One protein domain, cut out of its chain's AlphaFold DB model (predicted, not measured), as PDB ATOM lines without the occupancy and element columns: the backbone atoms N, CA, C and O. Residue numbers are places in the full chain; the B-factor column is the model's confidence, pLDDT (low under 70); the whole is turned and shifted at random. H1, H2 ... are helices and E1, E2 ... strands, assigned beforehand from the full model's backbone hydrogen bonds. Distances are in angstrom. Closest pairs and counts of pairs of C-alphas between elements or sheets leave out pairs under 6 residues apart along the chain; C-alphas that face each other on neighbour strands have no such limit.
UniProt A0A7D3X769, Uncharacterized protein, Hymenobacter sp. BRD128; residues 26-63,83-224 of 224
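AT A GLANCE: This is residues 26 to 63 and 83 to 224 of the 224 residues of an uncharacterized protein of Hymenobacter sp. BRD128 (UniProt A0A7D3X769). A large, twisted sheet, E3 E2 E5 E6 E7 E8, makes a long wall, and a small sheet, E4 E1 E9, lies over one side of it near the middle of the domain. The short helices H1 and H2 lie farthest out, and the turns at Arg 148 and Gly 170 mark the two ends of the long axis. The printed part has 180 residues, in the order E1 E2 E3 H1 H2 E4 E5 E6 E7 E8 E9; under half are in named elements, and the class is mostly strand. The large sheet is antiparallel, the small one mixed. The whole is compact, with a radius of gyration of the C-alphas of 16.5 A, yet elongated, spanning 61 by 36 by 31 A.

HOW THE PARTS SIT: Start at E3, residues 85 to 90, an edge strand antiparallel to E2, residues 54 to 60; look at N 57 and O 87, 2.9 A apart. E2 is antiparallel to E5, residues 137 to 143, with N 58 and O 139 at 2.9 A. From E5 a meander, each strand the antiparallel neighbour of the one before, runs through E6, residues 152 to 168, and E7, residues 173 to 184, to E8, residues 192 to 195, in three hairpins. Its pairs include N 140 and O 155, 2.9 A, N 163 and O 179, 2.8 A, and N 194 and O 182, 2.9 A. E6 bends by 53 degrees at residue 159; its residues 152 to 157 pair with E5 and 157 to 168 with E7. In the small sheet, E1, residues 36 to 40, is antiparallel to E4, residues 116 to 118, with N 38 and O 116 at 2.8 A, and parallel to E9, residues 214 to 216, with N 216 and O 39 at 2.7 A. The closest C-alphas of E8 and E9, Arg 194 and Thr 214, are 7.6 A apart. H1, residues 91 to 97, only grazes the large sheet with residues 91 to 93. H2, residues 100 to 108, is on neither sheet and only just apart from H1, at 8.4 A. In both helices every O i to N i+4 pair is within hydrogen-bond range.

IN THESE COORDINATES: Find C-alpha 152 at (122.466, 97.663, 63.715); from there E6 runs 46.5 A to C-alpha 168 at (121.813, 75.252, 22.959). E7 returns over 32.5 A; E5 measures 19.5 A, E2 19.4 A and E3 15.6 A. E1 begins at (121.791, 85.132, 45.172).

THE WHOLE: The C-alphas of Arg 148 and Gly 170, the two farthest apart, are separated by 60.6 A. Residues 64 to 82 are not printed; C-alphas 63 and 83 are 10.3 A apart. The long links are E1 to E2, E4 to E5 and E8 to E9. Mean pLDDT of the printed part is 76.9; 54 residues are under 70, among them 83 to 97 and 195 to 212.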
ATOM      1  N   ASN A  26     109.731  77.893  26.032       65.75
ATOM      2  CA  ASN A  26     111.056  78.125  26.583       65.75
ATOM      3  C   ASN A  26     110.933  78.455  28.066       65.75
ATOM      4  O   ASN A  26     110.534  79.552  28.444       65.75
ATOM      5  N   THR A  27     111.281  77.490  28.909       68.38
ATOM      6  CA  THR A  27     111.327  77.624  30.369       68.38
ATOM      7  C   THR A  27     112.692  78.109  30.854       68.38
ATOM      8  O   THR A  27     113.022  77.965  32.032       68.38
ATOM      9  N   CYS A  28     113.493  78.692  29.959       73.88
ATOM     10  CA  CYS A  28     114.822  79.182  30.281       73.88
ATOM     11  C   CYS A  28     114.720  80.458  31.103       73.88
ATOM     12  O   CYS A  28     114.172  81.469  30.667       73.88
ATOM     13  N   ASP A  29     115.222  80.381  32.333       71.44
ATOM     14  CA  ASP A  29     115.223  81.496  33.265       71.44
ATOM     15  C   ASP A  29     116.628  82.068  33.433       71.44
ATOM     16  O   ASP A  29     117.249  82.042  34.504       71.44
ATOM     17  N   ASP A  30     117.108  82.613  32.323       76.50
ATOM     18  CA  ASP A  30     118.396  83.283  32.227       76.50
ATOM     19  C   ASP A  30     118.461  84.507  33.151       76.50
ATOM     20  O   ASP A  30     119.529  84.865  33.653       76.50
ATOM     21  N   LEU A  31     117.310  85.141  33.412       73.75
ATOM     22  CA  LEU A  31     117.227  86.384  34.173       73.75
ATOM     23  C   LEU A  31     117.708  86.207  35.616       73.75
ATOM     24  O   LEU A  31     118.323  87.117  36.180       73.75
ATOM     25  N   TYR A  32     117.432  85.043  36.208       78.75
ATOM     26  CA  TYR A  32     117.750  84.776  37.605       78.75
ATOM     27  C   TYR A  32     118.793  83.676  37.825       78.75
ATOM     28  O   TYR A  32     119.116  83.413  38.985       78.75
ATOM     29  N   ALA A  33     119.357  83.078  36.774       81.31
ATOM     30  CA  ALA A  33     120.392  82.040  36.877       81.31
ATOM     31  C   ALA A  33     121.590  82.471  37.752       81.31
ATOM     32  O   ALA A  33     122.098  81.703  38.569       81.31
ATOM     33  N   ASP A  34     121.986  83.741  37.664       85.94
ATOM     34  CA  ASP A  34     123.080  84.327  38.447       85.94
ATOM     35  C   ASP A  34     122.633  84.907  39.806       85.94
ATOM     36  O   ASP A  34     123.425  85.560  40.478       85.94
ATOM     37  N   SER A  35     121.385  84.703  40.244       87.44
ATOM     38  CA  SER A  35     120.875  85.339  41.471       87.44
ATOM     39  C   SER A  35     121.386  84.690  42.755       87.44
ATOM     40  O   SER A  35     121.538  83.470  42.839       87.44
ATOM     41  N   LEU A  36     121.569  85.513  43.783       89.31
ATOM     42  CA  LEU A  36     121.791  85.132  45.172       89.31
ATOM     43  C   LEU A  36     120.490  85.324  45.961       89.31
ATOM     44  O   LEU A  36     119.814  86.346  45.809       89.31
ATOM     45  N   TYR A  37     120.166  84.364  46.824       88.62
ATOM     46  CA  TYR A  37     118.946  84.357  47.631       88.62
ATOM     47  C   TYR A  37     119.308  84.402  49.117       88.62
ATOM     48  O   TYR A  37     120.161  83.641  49.578       88.62
ATOM     49  N   PHE A  38     118.645  85.268  49.879       89.69
ATOM     50  CA  PHE A  38     118.858  85.403  51.318       89.69
ATOM     51  C   PHE A  38     117.531  85.379  52.063       89.69
ATOM     52  O   PHE A  38     116.570  86.043  51.675       89.69
ATOM     53  N   GLN A  39     117.493  84.650  53.169       90.44
ATOM     54  CA  GLN A  39     116.373  84.660  54.103       90.44
ATOM     55  C   GLN A  39     116.842  85.190  55.445       90.44
ATOM     56  O   GLN A  39     117.988  84.998  55.824       90.44
ATOM     57  N   PHE A  40     115.959  85.861  56.170       90.25
ATOM     58  CA  PHE A  40     116.241  86.279  57.537       90.25
ATOM     59  C   PHE A  40     115.641  85.252  58.485       90.25
ATOM     60  O   PHE A  40     114.470  84.909  58.332       90.25
ATOM     61  N   ASP A  41     116.422  84.790  59.456       91.75
ATOM     62  CA  ASP A  41     115.903  83.969  60.546       91.75
ATOM     63  C   ASP A  41     114.876  84.782  61.344       91.75
ATOM     64  O   ASP A  41     115.187  85.872  61.827       91.75
ATOM     65  N   THR A  42     113.653  84.268  61.459       91.56
ATOM     66  CA  THR A  42     112.555  84.864  62.238       91.56
ATOM     67  C   THR A  42     112.122  83.969  63.402       91.56
ATOM     68  O   THR A  42     111.007  84.112  63.899       91.56
ATOM     69  N   GLY A  43     112.961  83.010  63.804       92.38
ATOM     70  CA  GLY A  43     112.736  82.170  64.977       92.38
ATOM     71  C   GLY A  43     112.843  82.944  66.302       92.38
ATOM     72  O   GLY A  43     113.010  84.166  66.302       92.38
ATOM     73  N   PRO A  44     112.794  82.251  67.457       92.81
ATOM     74  CA  PRO A  44     112.773  82.879  68.785       92.81
ATOM     75  C   PRO A  44     113.930  83.853  69.064       92.81
ATOM     76  O   PRO A  44     113.735  84.861  69.735       92.81
ATOM     77  N   ASN A  45     115.115  83.582  68.507       91.00
ATOM     78  CA  ASN A  45     116.313  84.425  68.632       91.00
ATOM     79  C   ASN A  45     116.645  85.190  67.336       91.00
ATOM     80  O   ASN A  45     117.736  85.742  67.183       91.00
ATOM     81  N   GLY A  46     115.713  85.183  66.383       91.00
ATOM     82  CA  GLY A  46     115.869  85.774  65.067       91.00
ATOM     83  C   GLY A  46     115.578  87.273  65.038       91.00
ATOM     84  O   GLY A  46     115.508  87.981  66.050       91.00
ATOM     85  N   PHE A  47     115.415  87.777  63.824       91.19
ATOM     86  CA  PHE A  47     114.967  89.130  63.564       91.19
ATOM     87  C   PHE A  47     113.461  89.272  63.786       91.19
ATOM     88  O   PHE A  47     112.652  88.464  63.329       91.19
ATOM     89  N   THR A  48     113.081  90.352  64.453       90.44
ATOM     90  CA  THR A  48     111.687  90.744  64.643       90.44
ATOM     91  C   THR A  48     111.115  91.349  63.363       90.44
ATOM     92  O   THR A  48     111.839  91.880  62.519       90.44
ATOM     93  N   LYS A  49     109.785  91.355  63.230       87.38
ATOM     94  CA  LYS A  49     109.112  92.014  62.099       87.38
ATOM     95  C   LYS A  49     109.485  93.501  61.975       87.38
ATOM     96  O   LYS A  49     109.624  93.981  60.859       87.38
ATOM     97  N   ALA A  50     109.672  94.196  63.101       86.56
ATOM     98  CA  ALA A  50     110.031  95.616  63.136       86.56
ATOM     99  C   ALA A  50     111.462  95.881  62.638       86.56
ATOM    100  O   ALA A  50     111.675  96.798  61.851       86.56
ATOM    101  N   GLU A  51     112.433  95.049  63.027       88.31
ATOM    102  CA  GLU A  51     113.812  95.131  62.509       88.31
ATOM    103  C   GLU A  51     113.864  94.894  60.997       88.31
ATOM    104  O   GLU A  51     114.695  95.450  60.286       88.31
ATOM    105  N   LEU A  52     112.955  94.064  60.500       88.19
ATOM    106  CA  LEU A  52     112.905  93.643  59.112       88.19
ATOM    107  C   LEU A  52     112.021  94.513  58.213       88.19
ATOM    108  O   LEU A  52     111.875  94.203  57.025       88.19
ATOM    109  N   ASP A  53     111.433  95.572  58.767       84.56
ATOM    110  CA  ASP A  53     110.589  96.510  58.030       84.56
ATOM    111  C   ASP A  53     111.409  97.298  56.995       84.56
ATOM    112  O   ASP A  53     111.011  97.448  55.837       84.56
ATOM    113  N   THR A  54     112.625  97.708  57.375       81.69
ATOM    114  CA  THR A  54     113.597  98.308  56.457       81.69
ATOM    115  C   THR A  54     114.915  97.536  56.472       81.69
ATOM    116  O   THR A  54     115.637  97.543  57.466       81.69
ATOM    117  N   VAL A  55     115.276  96.948  55.330       87.19
ATOM    118  CA  VAL A  55     116.610  96.392  55.090       87.19
ATOM    119  C   VAL A  55     117.317  97.274  54.066       87.19
ATOM    120  O   VAL A  55     116.781  97.607  53.016       87.19
ATOM    121  N   TYR A  56     118.543  97.673  54.350       88.12
ATOM    122  CA  TYR A  56     119.352  98.441  53.415       88.12
ATOM    123  C   TYR A  56     120.274  97.492  52.667       88.12
ATOM    124  O   TYR A  56     120.958  96.689  53.298       88.12
ATOM    125  N   LEU A  57     120.311  97.588  51.341       89.19
ATOM    126  CA  LEU A  57     121.297  96.897  50.522       89.19
ATOM    127  C   LEU A  57     122.129  97.940  49.796       89.19
ATOM    128  O   LEU A  57     121.632  98.700  48.968       89.19
ATOM    129  N   GLN A  58     123.415  97.958  50.094       88.06
ATOM    130  CA  GLN A  58     124.356  98.848  49.438       88.06
ATOM    131  C   GLN A  58     125.255  98.020  48.536       88.06
ATOM    132  O   GLN A  58     125.803  97.007  48.973       88.06
ATOM    133  N   ARG A  59     125.415  98.460  47.289       87.12
ATOM    134  CA  ARG A  59     126.414  97.926  46.364       87.12
ATOM    135  C   ARG A  59     127.608  98.865  46.339       87.12
ATOM    136  O   ARG A  59     127.445 100.085  46.335       87.12
ATOM    137  N   TYR A  60     128.805  98.299  46.311       83.19
ATOM    138  CA  TYR A  60     130.026  99.074  46.159       83.19
ATOM    139  C   TYR A  60     131.063  98.319  45.342       83.19
ATOM    140  O   TYR A  60     131.178  97.092  45.403       83.19
ATOM    141  N   THR A  61     131.834  99.075  44.568       81.81
ATOM    142  CA  THR A  61     132.980  98.528  43.842       81.81
ATOM    143  C   THR A  61     134.143  98.429  44.827       81.81
ATOM    144  O   THR A  61     134.423  99.410  45.527       81.81
ATOM    145  N   PRO A  62     134.818  97.273  44.953       74.19
ATOM    146  CA  PRO A  62     136.034  97.214  45.748       74.19
ATOM    147  C   PRO A  62     137.038  98.232  45.207       74.19
ATOM    148  O   PRO A  62     137.196  98.360  43.993       74.19
ATOM    149  N   ALA A  63     137.716  98.956  46.100       68.00
ATOM    150  CA  ALA A  63     138.790  99.845  45.683       68.00
ATOM    151  C   ALA A  63     139.794  99.037  44.850       68.00
ATOM    152  O   ALA A  63     140.286  97.995  45.296       68.00
ATOM    153  N   TYR A  83     130.828 103.760  48.758       63.34
ATOM    154  CA  TYR A  83     129.514 103.144  48.614       63.34
ATOM    155  C   TYR A  83     128.767 103.899  47.519       63.34
ATOM    156  O   TYR A  83     128.250 104.985  47.762       63.34
ATOM    157  N   SER A  84     128.794 103.363  46.299       58.31
ATOM    158  CA  SER A  84     128.371 104.108  45.114       58.31
ATOM    159  C   SER A  84     126.855 104.188  44.985       58.31
ATOM    160  O   SER A  84     126.359 105.218  44.555       58.31
ATOM    161  N   ASP A  85     126.123 103.150  45.410       63.03
ATOM    162  CA  ASP A  85     124.670 103.072  45.228       63.03
ATOM    163  C   ASP A  85     123.985 102.437  46.455       63.03
ATOM    164  O   ASP A  85     123.869 101.207  46.540       63.03
ATOM    165  N   PRO A  86     123.530 103.219  47.449       66.25
ATOM    166  CA  PRO A  86     122.642 102.690  48.473       66.25
ATOM    167  C   PRO A  86     121.228 102.500  47.906       66.25
ATOM    168  O   PRO A  86     120.619 103.447  47.412       66.25
ATOM    169  N   ILE A  87     120.672 101.290  48.022       67.50
ATOM    170  CA  ILE A  87     119.252 101.028  47.765       67.50
ATOM    171  C   ILE A  87     118.565 100.624  49.070       67.50
ATOM    172  O   ILE A  87     118.993  99.726  49.798       67.50
ATOM    173  N   ASN A  88     117.437 101.275  49.342       68.75
ATOM    174  CA  ASN A  88     116.577 100.921  50.463       68.75
ATOM    175  C   ASN A  88     115.643  99.791  50.030       68.75
ATOM    176  O   ASN A  88     114.706 100.010  49.257       68.75
ATOM    177  N   ILE A  89     115.879  98.589  50.550       68.25
ATOM    178  CA  ILE A  89     115.019  97.433  50.322       68.25
ATOM    179  C   ILE A  89     113.996  97.360  51.448       68.25
ATOM    180  O   ILE A  89     114.192  96.781  52.515       68.25
ATOM    181  N   ILE A  90     112.847  97.960  51.187       61.56
ATOM    182  CA  ILE A  90     111.686  97.771  52.049       61.56
ATOM    183  C   ILE A  90     111.131  96.384  51.725       61.56
ATOM    184  O   ILE A  90     110.835  96.105  50.562       61.56
ATOM    185  N   ARG A  91     110.981  95.510  52.727       62.25
ATOM    186  CA  ARG A  91     110.507  94.127  52.527       62.25
ATOM    187  C   ARG A  91     109.183  94.085  51.746       62.25
ATOM    188  O   ARG A  91     109.018  93.264  50.848       62.25
ATOM    189  N   ALA A  92     108.290  95.044  52.006       53.25
ATOM    190  CA  ALA A  92     107.038  95.217  51.264       53.25
ATOM    191  C   ALA A  92     107.239  95.535  49.766       53.25
ATOM    192  O   ALA A  92     106.434  95.122  48.934       53.25
ATOM    193  N   LYS A  93     108.325  96.231  49.397       54.47
ATOM    194  CA  LYS A  93     108.634  96.590  48.004       54.47
ATOM    195  C   LYS A  93     109.201  95.432  47.197       54.47
ATOM    196  O   LYS A  93     108.963  95.396  45.995       54.47
ATOM    197  N   GLN A  94     109.900  94.483  47.822       60.41
ATOM    198  CA  GLN A  94     110.265  93.265  47.101       60.41
ATOM    199  C   GLN A  94     109.016  92.467  46.783       60.41
ATOM    200  O   GLN A  94     108.748  92.283  45.608       60.41
ATOM    201  N   GLY A  95     108.167  92.157  47.768       58.09
ATOM    202  CA  GLY A  95     106.904  91.449  47.522       58.09
ATOM    203  C   GLY A  95     106.042  92.063  46.406       58.09
ATOM    204  O   GLY A  95     105.493  91.316  45.595       58.09
ATOM    205  N   ALA A  96     105.978  93.398  46.314       56.06
ATOM    206  CA  ALA A  96     105.252  94.120  45.262       56.06
ATOM    207  C   ALA A  96     105.983  94.194  43.903       56.06
ATOM    208  O   ALA A  96     105.329  94.334  42.875       56.06
ATOM    209  N   GLY A  97     107.317  94.110  43.889       60.81
ATOM    210  CA  GLY A  97     108.157  94.163  42.686       60.81
ATOM    211  C   GLY A  97     108.600  92.799  42.145       60.81
ATOM    212  O   GLY A  97     109.188  92.741  41.067       60.81
ATOM    213  N   LEU A  98     108.339  91.698  42.864       70.38
ATOM    214  CA  LEU A  98     108.564  90.345  42.350       70.38
ATOM    215  C   LEU A  98     107.595  90.096  41.189       70.38
ATOM    216  O   LEU A  98     106.375  90.151  41.361       70.38
ATOM    217  N   THR A  99     108.130  89.767  40.015       78.00
ATOM    218  CA  THR A  99     107.300  89.298  38.902       78.00
ATOM    219  C   THR A  99     106.596  87.995  39.296       78.00
ATOM    220  O   THR A  99     107.093  87.226  40.128       78.00
ATOM    221  N   SER A 100     105.435  87.713  38.700       80.81
ATOM    222  CA  SER A 100     104.698  86.458  38.924       80.81
ATOM    223  C   SER A 100     105.581  85.221  38.711       80.81
ATOM    224  O   SER A 100     105.496  84.268  39.485       80.81
ATOM    225  N   GLY A 101     106.484  85.277  37.725       77.44
ATOM    226  CA  GLY A 101     107.487  84.244  37.462       77.44
ATOM    227  C   GLY A 101     108.462  84.044  38.624       77.44
ATOM    228  O   GLY A 101     108.620  82.919  39.098       77.44
ATOM    229  N   LEU A 102     109.054  85.121  39.153       77.31
ATOM    230  CA  LEU A 102     109.976  85.012  40.288       77.31
ATOM    231  C   LEU A 102     109.273  84.464  41.536       77.31
ATOM    232  O   LEU A 102     109.805  83.575  42.197       77.31
ATOM    233  N   ARG A 103     108.045  84.914  41.827       81.94
ATOM    234  CA  ARG A 103     107.261  84.383  42.954       81.94
ATOM    235  C   ARG A 103     106.969  82.888  42.801       81.94
ATOM    236  O   ARG A 103     107.111  82.138  43.765       81.94
ATOM    237  N   ALA A 104     106.599  82.434  41.602       79.94
ATOM    238  CA  ALA A 104     106.388  81.013  41.333       79.94
ATOM    239  C   ALA A 104     107.665  80.187  41.571       79.94
ATOM    240  O   ALA A 104     107.585  79.091  42.126       79.94
ATOM    241  N   ARG A 105     108.843  80.726  41.229       76.06
ATOM    242  CA  ARG A 105     110.135  80.065  41.478       76.06
ATOM    243  C   ARG A 105     110.501  80.018  42.947       76.06
ATOM    244  O   ARG A 105     110.873  78.949  43.422       76.06
ATOM    245  N   LEU A 106     110.339  81.126  43.671       80.62
ATOM    246  CA  LEU A 106     110.532  81.135  45.121       80.62
ATOM    247  C   LEU A 106     109.626  80.087  45.778       80.62
ATOM    248  O   LEU A 106     110.109  79.254  46.535       80.62
ATOM    249  N   LYS A 107     108.347  80.017  45.388       83.00
ATOM    250  CA  LYS A 107     107.422  78.991  45.888       83.00
ATOM    251  C   LYS A 107     107.862  77.566  45.530       83.00
ATOM    252  O   LYS A 107     107.830  76.699  46.400       83.00
ATOM    253  N   LYS A 108     108.290  77.316  44.283       79.69
ATOM    254  CA  LYS A 108     108.825  76.011  43.838       79.69
ATOM    255  C   LYS A 108     110.056  75.596  44.654       79.69
ATOM    256  O   LYS A 108     110.254  74.414  44.892       79.69
ATOM    257  N   ALA A 109     110.840  76.569  45.106       72.56
ATOM    258  CA  ALA A 109     112.013  76.388  45.954       72.56
ATOM    259  C   ALA A 109     111.723  76.306  47.456       72.56
ATOM    260  O   ALA A 109     112.661  76.316  48.251       72.56
ATOM    261  N   SER A 110     110.450  76.345  47.862       81.19
ATOM    262  CA  SER A 110     110.057  76.494  49.268       81.19
ATOM    263  C   SER A 110     110.649  77.747  49.942       81.19
ATOM    264  O   SER A 110     110.827  77.793  51.157       81.19
ATOM    265  N   LEU A 111     110.930  78.790  49.159       82.31
ATOM    266  CA  LEU A 111     111.379  80.092  49.631       82.31
ATOM    267  C   LEU A 111     110.177  81.027  49.816       82.31
ATOM    268  O   LEU A 111     109.307  81.127  48.951       82.31
ATOM    269  N   GLY A 112     110.124  81.723  50.954       82.06
ATOM    270  CA  GLY A 112     109.035  82.655  51.259       82.06
ATOM    271  C   GLY A 112     109.131  83.981  50.496       82.06
ATOM    272  O   GLY A 112     110.204  84.365  50.029       82.06
ATOM    273  N   ASP A 113     108.029  84.735  50.459       81.00
ATOM    274  CA  ASP A 113     107.943  86.071  49.833       81.00
ATOM    275  C   ASP A 113     108.871  87.122  50.477       81.00
ATOM    276  O   ASP A 113     109.107  88.190  49.917       81.00
ATOM    277  N   SER A 114     109.407  86.829  51.664       81.12
ATOM    278  CA  SER A 114     110.404  87.643  52.367       81.12
ATOM    279  C   SER A 114     111.845  87.387  51.911       81.12
ATOM    280  O   SER A 114     112.768  87.977  52.480       81.12
ATOM    281  N   THR A 115     112.052  86.502  50.930       85.81
ATOM    282  CA  THR A 115     113.380  86.180  50.404       85.81
ATOM    283  C   THR A 115     113.944  87.378  49.651       85.81
ATOM    284  O   THR A 115     113.382  87.835  48.656       85.81
ATOM    285  N   LEU A 116     115.095  87.858  50.113       88.44
ATOM    286  CA  LEU A 116     115.868  88.882  49.436       88.44
ATOM    287  C   LEU A 116     116.588  88.251  48.244       88.44
ATOM    288  O   LEU A 116     117.423  87.366  48.419       88.44
ATOM    289  N   VAL A 117     116.296  88.746  47.044       87.75
ATOM    290  CA  VAL A 117     116.963  88.328  45.805       87.75
ATOM    291  C   VAL A 117     117.911  89.429  45.338       87.75
ATOM    292  O   VAL A 117     117.511  90.591  45.238       87.75
ATOM    293  N   ILE A 118     119.160  89.062  45.055       88.62
ATOM    294  CA  ILE A 118     120.161  89.925  44.418       88.62
ATOM    295  C   ILE A 118     120.576  89.257  43.107       88.62
ATOM    296  O   ILE A 118     121.078  88.142  43.125       88.62
ATOM    297  N   SER A 119     120.385  89.919  41.975       87.31
ATOM    298  CA  SER A 119     120.740  89.435  40.639       87.31
ATOM    299  C   SER A 119     121.487  90.510  39.847       87.31
ATOM    300  O   SER A 119     121.627  91.650  40.294       87.31
ATOM    301  N   ASN A 120     121.969  90.163  38.650       84.12
ATOM    302  CA  ASN A 120     122.609  91.135  37.755       84.12
ATOM    303  C   ASN A 120     121.672  92.301  37.375       84.12
ATOM    304  O   ASN A 120     122.153  93.384  37.047       84.12
ATOM    305  N   ASN A 121     120.352  92.082  37.440       78.06
ATOM    306  CA  ASN A 121     119.344  93.006  36.917       78.06
ATOM    307  C   ASN A 121     118.425  93.588  38.007       78.06
ATOM    308  O   ASN A 121     117.545  94.388  37.697       78.06
ATOM    309  N   SER A 122     118.571  93.163  39.266       82.88
ATOM    310  CA  SER A 122     117.730  93.603  40.384       82.88
ATOM    311  C   SER A 122     118.434  93.373  41.728       82.88
ATOM    312  O   SER A 122     119.146  92.387  41.880       82.88
ATOM    313  N   PRO A 123     118.266  94.241  42.739       78.56
ATOM    314  CA  PRO A 123     117.455  95.462  42.732       78.56
ATOM    315  C   PRO A 123     118.178  96.660  42.116       78.56
ATOM    316  O   PRO A 123     117.578  97.713  41.923       78.56
ATOM    317  N   PHE A 124     119.468  96.520  41.826       79.31
ATOM    318  CA  PHE A 124     120.215  97.538  41.112       79.31
ATOM    319  C   PHE A 124     119.917  97.399  39.628       79.31
ATOM    320  O   PHE A 124     120.021  96.300  39.084       79.31
ATOM    321  N   SER A 125     119.601  98.517  38.976       72.38
ATOM    322  CA  SER A 125     119.630  98.560  37.516       72.38
ATOM    323  C   SER A 125     121.004  98.057  37.047       72.38
ATOM    324  O   SER A 125     122.007  98.401  37.703       72.38
ATOM    325  N   PRO A 126     121.078  97.249  35.970       67.00
ATOM    326  CA  PRO A 126     122.346  96.911  35.351       67.00
ATOM    327  C   PRO A 126     123.078  98.228  35.092       67.00
ATOM    328  O   PRO A 126     122.635  99.086  34.334       67.00
ATOM    329  N   SER A 127     124.132  98.457  35.870       56.09
ATOM    330  CA  SER A 127     124.861  99.719  35.904       56.09
ATOM    331  C   SER A 127     125.376 100.058  34.510       56.09
ATOM    332  O   SER A 127     125.766  99.153  33.773       56.09
ATOM    333  N   VAL A 128     125.520 101.348  34.207       52.12
ATOM    334  CA  VAL A 128     126.215 101.867  33.011       52.12
ATOM    335  C   VAL A 128     127.600 101.241  32.756       52.12
ATOM    336  O   VAL A 128     128.078 101.263  31.629       52.12
ATOM    337  N   SER A 129     128.242 100.652  33.769       53.53
ATOM    338  CA  SER A 129     129.535  99.960  33.668       53.53
ATOM    339  C   SER A 129     129.460  98.480  33.253       53.53
ATOM    340  O   SER A 129     130.503  97.846  33.125       53.53
ATOM    341  N   GLY A 130     128.264  97.895  33.082       63.50
ATOM    342  CA  GLY A 130     128.076  96.523  32.578       63.50
ATOM    343  C   GLY A 130     128.586  95.381  33.477       63.50
ATOM    344  O   GLY A 130     128.649  94.235  33.033       63.50
ATOM    345  N   GLY A 131     128.970  95.660  34.727       72.38
ATOM    346  CA  GLY A 131     129.505  94.648  35.643       72.38
ATOM    347  C   GLY A 131     128.452  93.639  36.123       72.38
ATOM    348  O   GLY A 131     127.360  94.025  36.532       72.38
ATOM    349  N   LYS A 132     128.805  92.345  36.128       87.19
ATOM    350  CA  LYS A 132     128.031  91.266  36.779       87.19
ATOM    351  C   LYS A 132     128.136  91.350  38.310       87.19
ATOM    352  O   LYS A 132     128.979  92.082  38.825       87.19
ATOM    353  N   LEU A 133     127.358  90.554  39.053       89.25
ATOM    354  CA  LEU A 133     127.437  90.468  40.526       89.25
ATOM    355  C   LEU A 133     128.871  90.287  41.056       89.25
ATOM    356  O   LEU A 133     129.219  90.835  42.097       89.25
ATOM    357  N   THR A 134     129.714  89.550  40.325       89.31
ATOM    358  CA  THR A 134     131.124  89.292  40.665       89.31
ATOM    359  C   THR A 134     131.998  90.551  40.687       89.31
ATOM    360  O   THR A 134     133.058  90.548  41.312       89.31
ATOM    361  N   ALA A 135     131.578  91.634  40.026       88.06
ATOM    362  CA  ALA A 135     132.303  92.903  39.992       88.06
ATOM    363  C   ALA A 135     132.112  93.738  41.269       88.06
ATOM    364  O   ALA A 135     132.816  94.729  41.477       88.06
ATOM    365  N   TYR A 136     131.165  93.353  42.125       88.06
ATOM    366  CA  TYR A 136     130.722  94.160  43.248       88.06
ATOM    367  C   TYR A 136     130.837  93.430  44.578       88.06
ATOM    368  O   TYR A 136     130.953  92.208  44.670       88.06
ATOM    369  N   ARG A 137     130.777  94.224  45.640       88.88
ATOM    370  CA  ARG A 137     130.526  93.765  46.998       88.88
ATOM    371  C   ARG A 137     129.229  94.377  47.486       88.88
ATOM    372  O   ARG A 137     128.828  95.455  47.037       88.88
ATOM    373  N   TYR A 138     128.597  93.689  48.423       90.94
ATOM    374  CA  TYR A 138     127.310  94.098  48.951       90.94
ATOM    375  C   TYR A 138     127.370  94.189  50.469       90.94
ATOM    376  O   TYR A 138     128.043  93.403  51.134       90.94
ATOM    377  N   LEU A 139     126.671  95.173  51.018       90.94
ATOM    378  CA  LEU A 139     126.474  95.323  52.450       90.94
ATOM    379  C   LEU A 139     124.976  95.351  52.722       90.94
ATOM    380  O   LEU A 139     124.284  96.283  52.310       90.94
ATOM    381  N   LEU A 140     124.489  94.325  53.408       92.44
ATOM    382  CA  LEU A 140     123.130  94.285  53.918       92.44
ATOM    383  C   LEU A 140     123.156  94.849  55.332       92.44
ATOM    384  O   LEU A 140     123.923  94.376  56.170       92.44
ATOM    385  N   THR A 141     122.316  95.839  55.603       91.50
ATOM    386  CA  THR A 141     122.158  96.411  56.937       91.50
ATOM    387  C   THR A 141     120.707  96.281  57.376       91.50
ATOM    388  O   THR A 141     119.804  96.801  56.723       91.50
ATOM    389  N   VAL A 142     120.487  95.601  58.495       90.94
ATOM    390  CA  VAL A 142     119.193  95.524  59.174       90.94
ATOM    391  C   VAL A 142     119.234  96.519  60.325       90.94
ATOM    392  O   VAL A 142     120.082  96.409  61.213       90.94
ATOM    393  N   GLN A 143     118.349  97.511  60.284       86.56
ATOM    394  CA  GLN A 143     118.252  98.530  61.322       86.56
ATOM    395  C   GLN A 143     116.950  98.347  62.079       86.56
ATOM    396  O   GLN A 143     115.875  98.325  61.482       86.56
ATOM    397  N   ASN A 144     117.036  98.292  63.403       80.44
ATOM    398  CA  ASN A 144     115.854  98.507  64.212       80.44
ATOM    399  C   ASN A 144     115.526 100.008  64.162       80.44
ATOM    400  O   ASN A 144     116.300 100.816  64.676       80.44
ATOM    401  N   LYS A 145     114.386 100.385  63.571       68.88
ATOM    402  CA  LYS A 145     113.888 101.773  63.564       68.88
ATOM    403  C   LYS A 145     112.804 102.051  64.630       68.88
ATOM    404  O   LYS A 145     111.716 102.485  64.255       68.88
ATOM    405  N   PRO A 146     113.004 101.852  65.948       63.38
ATOM    406  CA  PRO A 146     112.159 102.513  66.921       63.38
ATOM    407  C   PRO A 146     112.741 103.892  67.263       63.38
ATOM    408  O   PRO A 146     113.857 104.242  66.898       63.38
ATOM    409  N   VAL A 147     111.975 104.660  68.031       56.19
ATOM    410  CA  VAL A 147     112.253 106.015  68.551       56.19
ATOM    411  C   VAL A 147     113.597 106.149  69.316       56.19
ATOM    412  O   VAL A 147     113.975 107.243  69.720       56.19
ATOM    413  N   ARG A 148     114.350 105.056  69.520       61.34
ATOM    414  CA  ARG A 148     115.648 105.013  70.212       61.34
ATOM    415  C   ARG A 148     116.696 104.286  69.359       61.34
ATOM    416  O   ARG A 148     116.323 103.345  68.661       61.34
ATOM    417  N   PRO A 149     117.986 104.665  69.446       67.06
ATOM    418  CA  PRO A 149     119.061 103.976  68.733       67.06
ATOM    419  C   PRO A 149     119.112 102.502  69.156       67.06
ATOM    420  O   PRO A 149     119.468 102.180  70.287       67.06
ATOM    421  N   GLY A 150     118.674 101.617  68.260       76.88
ATOM    422  CA  GLY A 150     118.750 100.168  68.424       76.88
ATOM    423  C   GLY A 150     120.001  99.583  67.770       76.88
ATOM    424  O   GLY A 150     120.720 100.271  67.046       76.88
ATOM    425  N   HIS A 151     120.238  98.289  68.000       86.56
ATOM    426  CA  HIS A 151     121.331  97.560  67.356       86.56
ATOM    427  C   HIS A 151     121.212  97.588  65.831       86.56
ATOM    428  O   HIS A 151     120.127  97.391  65.271       86.56
ATOM    429  N   THR A 152     122.350  97.789  65.167       90.25
ATOM    430  CA  THR A 152     122.466  97.663  63.715       90.25
ATOM    431  C   THR A 152     123.188  96.367  63.377       90.25
ATOM    432  O   THR A 152     124.299  96.130  63.842       90.25
ATOM    433  N   TYR A 153     122.579  95.534  62.534       91.81
ATOM    434  CA  TYR A 153     123.158  94.261  62.109       91.81
ATOM    435  C   TYR A 153     123.639  94.366  60.667       91.81
ATOM    436  O   TYR A 153     122.871  94.749  59.783       91.81
ATOM    437  N   GLN A 154     124.901  94.020  60.421       92.56
ATOM    438  CA  GLN A 154     125.516  94.090  59.099       92.56
ATOM    439  C   GLN A 154     125.953  92.714  58.588       92.56
ATOM    440  O   GLN A 154     126.541  91.916  59.321       92.56
ATOM    441  N   PHE A 155     125.706  92.473  57.299       92.00
ATOM    442  CA  PHE A 155     126.190  91.315  56.555       92.00
ATOM    443  C   PHE A 155     126.918  91.788  55.300       92.00
ATOM    444  O   PHE A 155     126.308  92.328  54.374       92.00
ATOM    445  N   ALA A 156     128.232  91.600  55.269       91.12
ATOM    446  CA  ALA A 156     129.028  91.822  54.073       91.12
ATOM    447  C   ALA A 156     128.950  90.577  53.188       91.12
ATOM    448  O   ALA A 156     129.324  89.497  53.635       91.12
ATOM    449  N   VAL A 157     128.482  90.727  51.952       91.25
ATOM    450  CA  VAL A 157     128.524  89.678  50.931       91.25
ATOM    451  C   VAL A 157     129.625  90.032  49.947       91.25
ATOM    452  O   VAL A 157     129.618  91.105  49.335       91.25
ATOM    453  N   ASP A 158     130.591  89.137  49.805       89.12
ATOM    454  CA  ASP A 158     131.738  89.334  48.932       89.12
ATOM    455  C   ASP A 158     132.228  88.015  48.333       89.12
ATOM    456  O   ASP A 158     131.576  86.973  48.446       89.12
ATOM    457  N   SER A 159     133.371  88.086  47.644       87.50
ATOM    458  CA  SER A 159     134.032  86.928  47.038       87.50
ATOM    459  C   SER A 159     133.095  86.138  46.120       87.50
ATOM    460  O   SER A 159     133.189  84.915  46.032       87.50
ATOM    461  N   ILE A 160     132.173  86.851  45.459       89.62
ATOM    462  CA  ILE A 160     131.165  86.270  44.580       89.62
ATOM    463  C   ILE A 160     131.875  85.726  43.344       89.62
ATOM    464  O   ILE A 160     132.559  86.458  42.629       89.62
ATOM    465  N   GLN A 161     131.692  84.439  43.088       89.69
ATOM    466  CA  GLN A 161     132.178  83.747  41.908       89.69
ATOM    467  C   GLN A 161     130.994  83.082  41.224       89.69
ATOM    468  O   GLN A 161     130.267  82.297  41.830       89.69
ATOM    469  N   LEU A 162     130.823  83.407  39.949       88.88
ATOM    470  CA  LEU A 162     129.788  82.854  39.092       88.88
ATOM    471  C   LEU A 162     130.477  82.253  37.873       88.88
ATOM    472  O   LEU A 162     131.280  82.931  37.228       88.88
ATOM    473  N   LYS A 163     130.171  81.000  37.549       88.56
ATOM    474  CA  LYS A 163     130.475  80.418  36.241       88.56
ATOM    475  C   LYS A 163     129.178  79.919  35.647       88.56
ATOM    476  O   LYS A 163     128.354  79.344  36.349       88.56
ATOM    477  N   GLY A 164     129.028  80.124  34.355       87.81
ATOM    478  CA  GLY A 164     127.901  79.604  33.615       87.81
ATOM    479  C   GLY A 164     128.322  79.187  32.225       87.81
ATOM    480  O   GLY A 164     129.452  79.433  31.794       87.81
ATOM    481  N   ARG A 165     127.390  78.553  31.535       88.38
ATOM    482  CA  ARG A 165     127.525  78.140  30.145       88.38
ATOM    483  C   ARG A 165     126.216  78.407  29.424       88.38
ATOM    484  O   ARG A 165     125.152  78.386  30.038       88.38
ATOM    485  N   TYR A 166     126.310  78.616  28.122       90.00
ATOM    486  CA  TYR A 166     125.145  78.576  27.257       90.00
ATOM    487  C   TYR A 166     124.941  77.141  26.794       90.00
ATOM    488  O   TYR A 166     125.867  76.517  26.276       90.00
ATOM    489  N   ASN A 167     123.745  76.621  27.023       85.81
ATOM    490  CA  ASN A 167     123.296  75.354  26.481       85.81
ATOM    491  C   ASN A 167     122.360  75.657  25.310       85.81
ATOM    492  O   ASN A 167     121.445  76.467  25.459       85.81
ATOM    493  N   ALA A 168     122.623  75.064  24.151       87.94
ATOM    494  CA  ALA A 168     121.813  75.252  22.959       87.94
ATOM    495  C   ALA A 168     121.387  73.888  22.419       87.94
ATOM    496  O   ALA A 168     122.235  73.059  22.094       87.94
ATOM    497  N   ASP A 169     120.080  73.671  22.308       83.06
ATOM    498  CA  ASP A 169     119.483  72.422  21.811       83.06
ATOM    499  C   ASP A 169     119.040  72.514  20.338       83.06
ATOM    500  O   ASP A 169     118.398  71.611  19.807       83.06
ATOM    501  N   GLY A 170     119.400  73.614  19.668       82.38
ATOM    502  CA  GLY A 170     119.004  73.926  18.296       82.38
ATOM    503  C   GLY A 170     117.714  74.742  18.191       82.38
ATOM    504  O   GLY A 170     117.500  75.366  17.155       82.38
ATOM    505  N   CYS A 171     116.911  74.812  19.256       82.88
ATOM    506  CA  CYS A 171     115.714  75.647  19.312       82.88
ATOM    507  C   CYS A 171     115.867  76.859  20.215       82.88
ATOM    508  O   CYS A 171     115.365  77.939  19.893       82.88
ATOM    509  N   THR A 172     116.603  76.697  21.308       82.81
ATOM    510  CA  THR A 172     116.759  77.739  22.314       82.81
ATOM    511  C   THR A 172     118.176  77.731  22.843       82.81
ATOM    512  O   THR A 172     118.820  76.692  22.940       82.81
ATOM    513  N   THR A 173     118.689  78.920  23.151       85.69
ATOM    514  CA  THR A 173     119.938  79.078  23.894       85.69
ATOM    515  C   THR A 173     119.593  79.535  25.300       85.69
ATOM    516  O   THR A 173     118.940  80.562  25.456       85.69
ATOM    517  N   CYS A 174     120.020  78.770  26.297       86.19
ATOM    518  CA  CYS A 174     119.702  79.004  27.699       86.19
ATOM    519  C   CYS A 174     120.989  79.158  28.490       86.19
ATOM    520  O   CYS A 174     121.928  78.370  28.342       86.19
ATOM    521  N   TYR A 175     121.047  80.191  29.317       85.56
ATOM    522  CA  TYR A 175     122.170  80.401  30.208       85.56
ATOM    523  C   TYR A 175     121.950  79.629  31.510       85.56
ATOM    524  O   TYR A 175     121.031  79.901  32.281       85.56
ATOM    525  N   GLU A 176     122.846  78.689  31.785       83.81
ATOM    526  CA  GLU A 176     122.873  77.926  33.027       83.81
ATOM    527  C   GLU A 176     124.056  78.380  33.876       83.81
ATOM    528  O   GLU A 176     125.198  78.406  33.408       83.81
ATOM    529  N   ASN A 177     123.810  78.682  35.150       81.62
ATOM    530  CA  ASN A 177     124.892  78.864  36.107       81.62
ATOM    531  C   ASN A 177     125.387  77.484  36.579       81.62
ATOM    532  O   ASN A 177     124.645  76.721  37.187       81.62
ATOM    533  N   THR A 178     126.643  77.159  36.280       83.19
ATOM    534  CA  THR A 178     127.290  75.879  36.606       83.19
ATOM    535  C   THR A 178     128.137  75.947  37.871       83.19
ATOM    536  O   THR A 178     128.704  74.935  38.276       83.19
ATOM    537  N   PHE A 179     128.325  77.141  38.437       83.88
ATOM    538  CA  PHE A 179     129.047  77.346  39.685       83.88
ATOM    539  C   PHE A 179     128.659  78.680  40.318       83.88
ATOM    540  O   PHE A 179     128.844  79.735  39.703       83.88
ATOM    541  N   LYS A 180     128.207  78.642  41.572       86.50
ATOM    542  CA  LYS A 180     127.814  79.831  42.331       86.50
ATOM    543  C   LYS A 180     128.390  79.761  43.735       86.50
ATOM    544  O   LYS A 180     128.004  78.914  44.533       86.50
ATOM    545  N   TYR A 181     129.297  80.680  44.036       86.25
ATOM    546  CA  TYR A 181     129.967  80.761  45.326       86.25
ATOM    547  C   TYR A 181     129.999  82.197  45.831       86.25
ATOM    548  O   TYR A 181     130.208  83.123  45.050       86.25
ATOM    549  N   PHE A 182     129.833  82.392  47.135       89.38
ATOM    550  CA  PHE A 182     130.084  83.675  47.791       89.38
ATOM    551  C   PHE A 182     130.420  83.484  49.273       89.38
ATOM    552  O   PHE A 182     130.229  82.408  49.848       89.38
ATOM    553  N   GLN A 183     130.922  84.543  49.904       88.25
ATOM    554  CA  GLN A 183     131.194  84.578  51.337       88.25
ATOM    555  C   GLN A 183     130.333  85.626  52.033       88.25
ATOM    556  O   GLN A 183     130.083  86.706  51.496       88.25
ATOM    557  N   ILE A 184     129.922  85.305  53.260       88.81
ATOM    558  CA  ILE A 184     129.315  86.253  54.190       88.81
ATOM    559  C   ILE A 184     130.311  86.564  55.304       88.81
ATOM    560  O   ILE A 184     130.873  85.658  55.920       88.81
ATOM    561  N   ASN A 185     130.498  87.858  55.566       86.44
ATOM    562  CA  ASN A 185     131.342  88.405  56.624       86.44
ATOM    563  C   ASN A 185     132.798  87.912  56.555       86.44
ATOM    564  O   ASN A 185     133.374  87.523  57.566       86.44
ATOM    565  N   SER A 186     133.426  87.988  55.374       59.00
ATOM    566  CA  SER A 186     134.783  87.468  55.092       59.00
ATOM    567  C   SER A 186     135.909  87.974  56.008       59.00
ATOM    568  O   SER A 186     136.971  87.349  56.076       59.00
ATOM    569  N   LYS A 187     135.706  89.094  56.716       59.41
ATOM    570  CA  LYS A 187     136.650  89.665  57.695       59.41
ATOM    571  C   LYS A 187     136.367  89.265  59.150       59.41
ATOM    572  O   LYS A 187     137.171  89.584  60.017       59.41
ATOM    573  N   SER A 188     135.243  88.604  59.418       58.97
ATOM    574  CA  SER A 188     134.875  88.105  60.745       58.97
ATOM    575  C   SER A 188     135.501  86.731  60.998       58.97
ATOM    576  O   SER A 188     135.807  86.003  60.056       58.97
ATOM    577  N   THR A 189     135.665  86.346  62.263       58.50
ATOM    578  CA  THR A 189     135.954  84.955  62.657       58.50
ATOM    579  C   THR A 189     134.808  84.010  62.279       58.50
ATOM    580  O   THR A 189     135.035  82.824  62.065       58.50
ATOM    581  N   ASN A 190     133.596  84.547  62.100       57.41
ATOM    582  CA  ASN A 190     132.392  83.818  61.698       57.41
ATOM    583  C   ASN A 190     132.213  83.837  60.171       57.41
ATOM    584  O   ASN A 190     131.197  84.314  59.660       57.41
ATOM    585  N   LYS A 191     133.225  83.378  59.426       64.06
ATOM    586  CA  LYS A 191     133.135  83.306  57.961       64.06
ATOM    587  C   LYS A 191     132.173  82.204  57.558       64.06
ATOM    588  O   LYS A 191     132.309  81.065  57.997       64.06
ATOM    589  N   VAL A 192     131.259  82.529  56.654       69.69
ATOM    590  CA  VAL A 192     130.349  81.542  56.079       69.69
ATOM    591  C   VAL A 192     130.541  81.531  54.570       69.69
ATOM    592  O   VAL A 192     130.108  82.447  53.872       69.69
ATOM    593  N   ALA A 193     131.232  80.506  54.074       65.81
ATOM    594  CA  ALA A 193     131.328  80.215  52.650       65.81
ATOM    595  C   ALA A 193     130.080  79.446  52.202       65.81
ATOM    596  O   ALA A 193     129.637  78.526  52.894       65.81
ATOM    597  N   ARG A 194     129.505  79.829  51.061       74.50
ATOM    598  CA  ARG A 194     128.304  79.198  50.509       74.50
ATOM    599  C   ARG A 194     128.536  78.834  49.053       74.50
ATOM    600  O   ARG A 194     128.776  79.718  48.236       74.50
ATOM    601  N   ASP A 195     128.466  77.540  48.761       65.31
ATOM    602  CA  ASP A 195     128.267  77.019  47.411       65.31
ATOM    603  C   ASP A 195     126.766  76.777  47.235       65.31
ATOM    604  O   ASP A 195     126.136  76.088  48.036       65.31
ATOM    605  N   VAL A 196     126.194  77.414  46.226       65.38
ATOM    606  CA  VAL A 196     124.763  77.386  45.904       65.38
ATOM    607  C   VAL A 196     124.567  77.055  44.422       65.38
ATOM    608  O   VAL A 196     123.645  77.545  43.770       65.38
ATOM    609  N   THR A 197     125.490  76.269  43.864       66.38
ATOM    610  CA  THR A 197     125.449  75.815  42.475       66.38
ATOM    611  C   THR A 197     124.192  74.983  42.212       66.38
ATOM    612  O   THR A 197     123.983  73.942  42.833       66.38
ATOM    613  N   GLU A 198     123.376  75.428  41.260       60.75
ATOM    614  CA  GLU A 198     122.184  74.712  40.800       60.75
ATOM    615  C   GLU A 198     122.623  73.552  39.885       60.75
ATOM    616  O   GLU A 198     123.374  73.757  38.931       60.75
ATOM    617  N   LYS A 199     122.189  72.313  40.156       53.72
ATOM    618  CA  LYS A 199     122.398  71.181  39.233       53.72
ATOM    619  C   LYS A 199     121.167  71.021  38.332       53.72
ATOM    620  O   LYS A 199     120.051  70.922  38.819       53.72
ATOM    621  N   ASN A 200     121.391  70.952  37.017       47.41
ATOM    622  CA  ASN A 200     120.423  70.529  35.990       47.41
ATOM    623  C   ASN A 200     119.145  71.378  35.827       47.41
ATOM    624  O   ASN A 200     118.135  70.861  35.362       47.41
ATOM    625  N   GLY A 201     119.142  72.657  36.217       46.41
ATOM    626  CA  GLY A 201     117.944  73.507  36.094       46.41
ATOM    627  C   GLY A 201     116.754  73.065  36.969       46.41
ATOM    628  O   GLY A 201     115.700  73.705  36.954       46.41
ATOM    629  N   GLU A 202     116.927  72.015  37.777       42.44
ATOM    630  CA  GLU A 202     115.965  71.520  38.751       42.44
ATOM    631  C   GLU A 202     116.411  71.906  40.163       42.44
ATOM    632  O   GLU A 202     117.389  71.400  40.695       42.44
ATOM    633  N   SER A 203     115.640  72.836  40.738       41.31
ATOM    634  CA  SER A 203     115.560  73.219  42.152       41.31
ATOM    635  C   SER A 203     116.885  73.452  42.875       41.31
ATOM    636  O   SER A 203     117.515  72.505  43.321       41.31
ATOM    637  N   ILE A 204     117.250  74.729  43.067       50.88
ATOM    638  CA  ILE A 204     117.303  75.506  44.338       50.88
ATOM    639  C   ILE A 204     117.568  74.687  45.637       50.88
ATOM    640  O   ILE A 204     117.127  75.038  46.731       50.88
ATOM    641  N   THR A 205     118.340  73.611  45.522       39.53
ATOM    642  CA  THR A 205     118.757  72.678  46.565       39.53
ATOM    643  C   THR A 205     120.266  72.559  46.426       39.53
ATOM    644  O   THR A 205     120.765  72.167  45.370       39.53
ATOM    645  N   ALA A 206     121.008  72.952  47.457       43.56
ATOM    646  CA  ALA A 206     122.434  72.684  47.502       43.56
ATOM    647  C   ALA A 206     122.657  71.159  47.459       43.56
ATOM    648  O   ALA A 206     121.750  70.375  47.749       43.56
ATOM    649  N   GLN A 207     123.854  70.713  47.062       38.78
ATOM    650  CA  GLN A 207     124.165  69.281  46.893       38.78
ATOM    651  C   GLN A 207     123.954  68.431  48.167       38.78
ATOM    652  O   GLN A 207     123.983  67.208  48.091       38.78
ATOM    653  N   ASP A 208     123.736  69.072  49.316       36.47
ATOM    654  CA  ASP A 208     123.482  68.493  50.636       36.47
ATOM    655  C   ASP A 208     121.992  68.483  51.051       36.47
ATOM    656  O   ASP A 208     121.681  68.102  52.178       36.47
ATOM    657  N   GLY A 209     121.060  68.904  50.186       38.31
ATOM    658  CA  GLY A 209     119.645  69.048  50.558       38.31
ATOM    659  C   GLY A 209     119.316  70.363  51.277       38.31
ATOM    660  O   GLY A 209     118.163  70.583  51.649       38.31
ATOM    661  N   SER A 210     120.302  71.245  51.475       40.69
ATOM    662  CA  SER A 210     120.131  72.530  52.148       40.69
ATOM    663  C   SER A 210     119.565  73.587  51.200       40.69
ATOM    664  O   SER A 210     119.822  73.595  49.992       40.69
ATOM    665  N   SER A 211     118.756  74.490  51.746       49.12
ATOM    666  CA  SER A 211     118.100  75.566  51.004       49.12
ATOM    667  C   SER A 211     119.135  76.426  50.268       49.12
ATOM    668  O   SER A 211     120.097  76.895  50.872       49.12
ATOM    669  N   VAL A 212     118.931  76.714  48.979       67.12
ATOM    670  CA  VAL A 212     119.829  77.614  48.214       67.12
ATOM    671  C   VAL A 212     119.767  79.070  48.690       67.12
ATOM    672  O   VAL A 212     120.655  79.866  48.383       67.12
ATOM    673  N   ALA A 213     118.763  79.430  49.494       77.50
ATOM    674  CA  ALA A 213     118.801  80.688  50.219       77.50
ATOM    675  C   ALA A 213     119.714  80.598  51.438       77.50
ATOM    676  O   ALA A 213     119.554  79.745  52.308       77.50
ATOM    677  N   THR A 214     120.631  81.554  51.554       85.06
ATOM    678  CA  THR A 214     121.427  81.668  52.772       85.06
ATOM    679  C   THR A 214     120.616  82.334  53.873       85.06
ATOM    680  O   THR A 214     120.168  83.472  53.727       85.06
ATOM    681  N   VAL A 215     120.457  81.627  54.992       87.88
ATOM    682  CA  VAL A 215     119.805  82.158  56.190       87.88
ATOM    683  C   VAL A 215     120.754  83.106  56.928       87.88
ATOM    684  O   VAL A 215     121.858  82.736  57.335       87.88
ATOM    685  N   LEU A 216     120.310  84.346  57.094       90.06
ATOM    686  CA  LEU A 216     120.944  85.422  57.837       90.06
ATOM    687  C   LEU A 216     120.323  85.476  59.233       90.06
ATOM    688  O   LEU A 216     119.138  85.775  59.382       90.06
ATOM    689  N   SER A 217     121.127  85.211  60.258       90.62
ATOM    690  CA  SER A 217     120.729  85.288  61.666       90.62
ATOM    691  C   SER A 217     121.504  86.388  62.390       90.62
ATOM    692  O   SER A 217     122.584  86.801  61.955       90.62
ATOM    693  N   LYS A 218     120.985  86.841  63.536       89.75
ATOM    694  CA  LYS A 218     121.673  87.814  64.401       89.75
ATOM    695  C   LYS A 218     123.040  87.317  64.877       89.75
ATOM    696  O   LYS A 218     123.979  88.102  64.915       89.75
ATOM    697  N   SER A 219     123.175  86.019  65.165       86.25
ATOM    698  CA  SER A 219     124.443  85.404  65.592       86.25
ATOM    699  C   SER A 219     125.551  85.504  64.542       86.25
ATOM    700  O   SER A 219     126.733  85.496  64.875       86.25
ATOM    701  N   ASN A 220     125.165  85.596  63.268       84.06
ATOM    702  CA  ASN A 220     126.095  85.645  62.148       84.06
ATOM    703  C   ASN A 220     126.362  87.081  61.691       84.06
ATOM    704  O   ASN A 220     127.154  87.271  60.774       84.06
ATOM    705  N   ALA A 221     125.706  88.080  62.286       85.19
ATOM    706  CA  ALA A 221     125.838  89.480  61.915       85.19
ATOM    707  C   ALA A 221     127.022  90.159  62.614       85.19
ATOM    708  O   ALA A 221     127.389  89.820  63.738       85.19
ATOM    709  N   VAL A 222     127.569  91.192  61.976       84.88
ATOM    710  CA  VAL A 222     128.415  92.174  62.663       84.88
ATOM    711  C   VAL A 222     127.495  93.202  63.314       84.88
ATOM    712  O   VAL A 222     126.750  93.887  62.611       84.88
ATOM    713  N   VAL A 223     127.529  93.294  64.643       84.75
ATOM    714  CA  VAL A 223     126.745  94.274  65.407       84.75
ATOM    715  C   VAL A 223     127.519  95.590  65.476       84.75
ATOM    716  O   VAL A 223     128.705  95.591  65.807       84.75
ATOM    717  N   LYS A 224     126.848  96.692  65.143       80.94
ATOM    718  CA  LYS A 224     127.322  98.066  65.339       80.94
ATOM    719  C   LYS A 224     126.430  98.816  66.314       80.94
ATOM    720  O   LYS A 224     125.202  98.545  66.315       80.94
TER     721      LYS A 224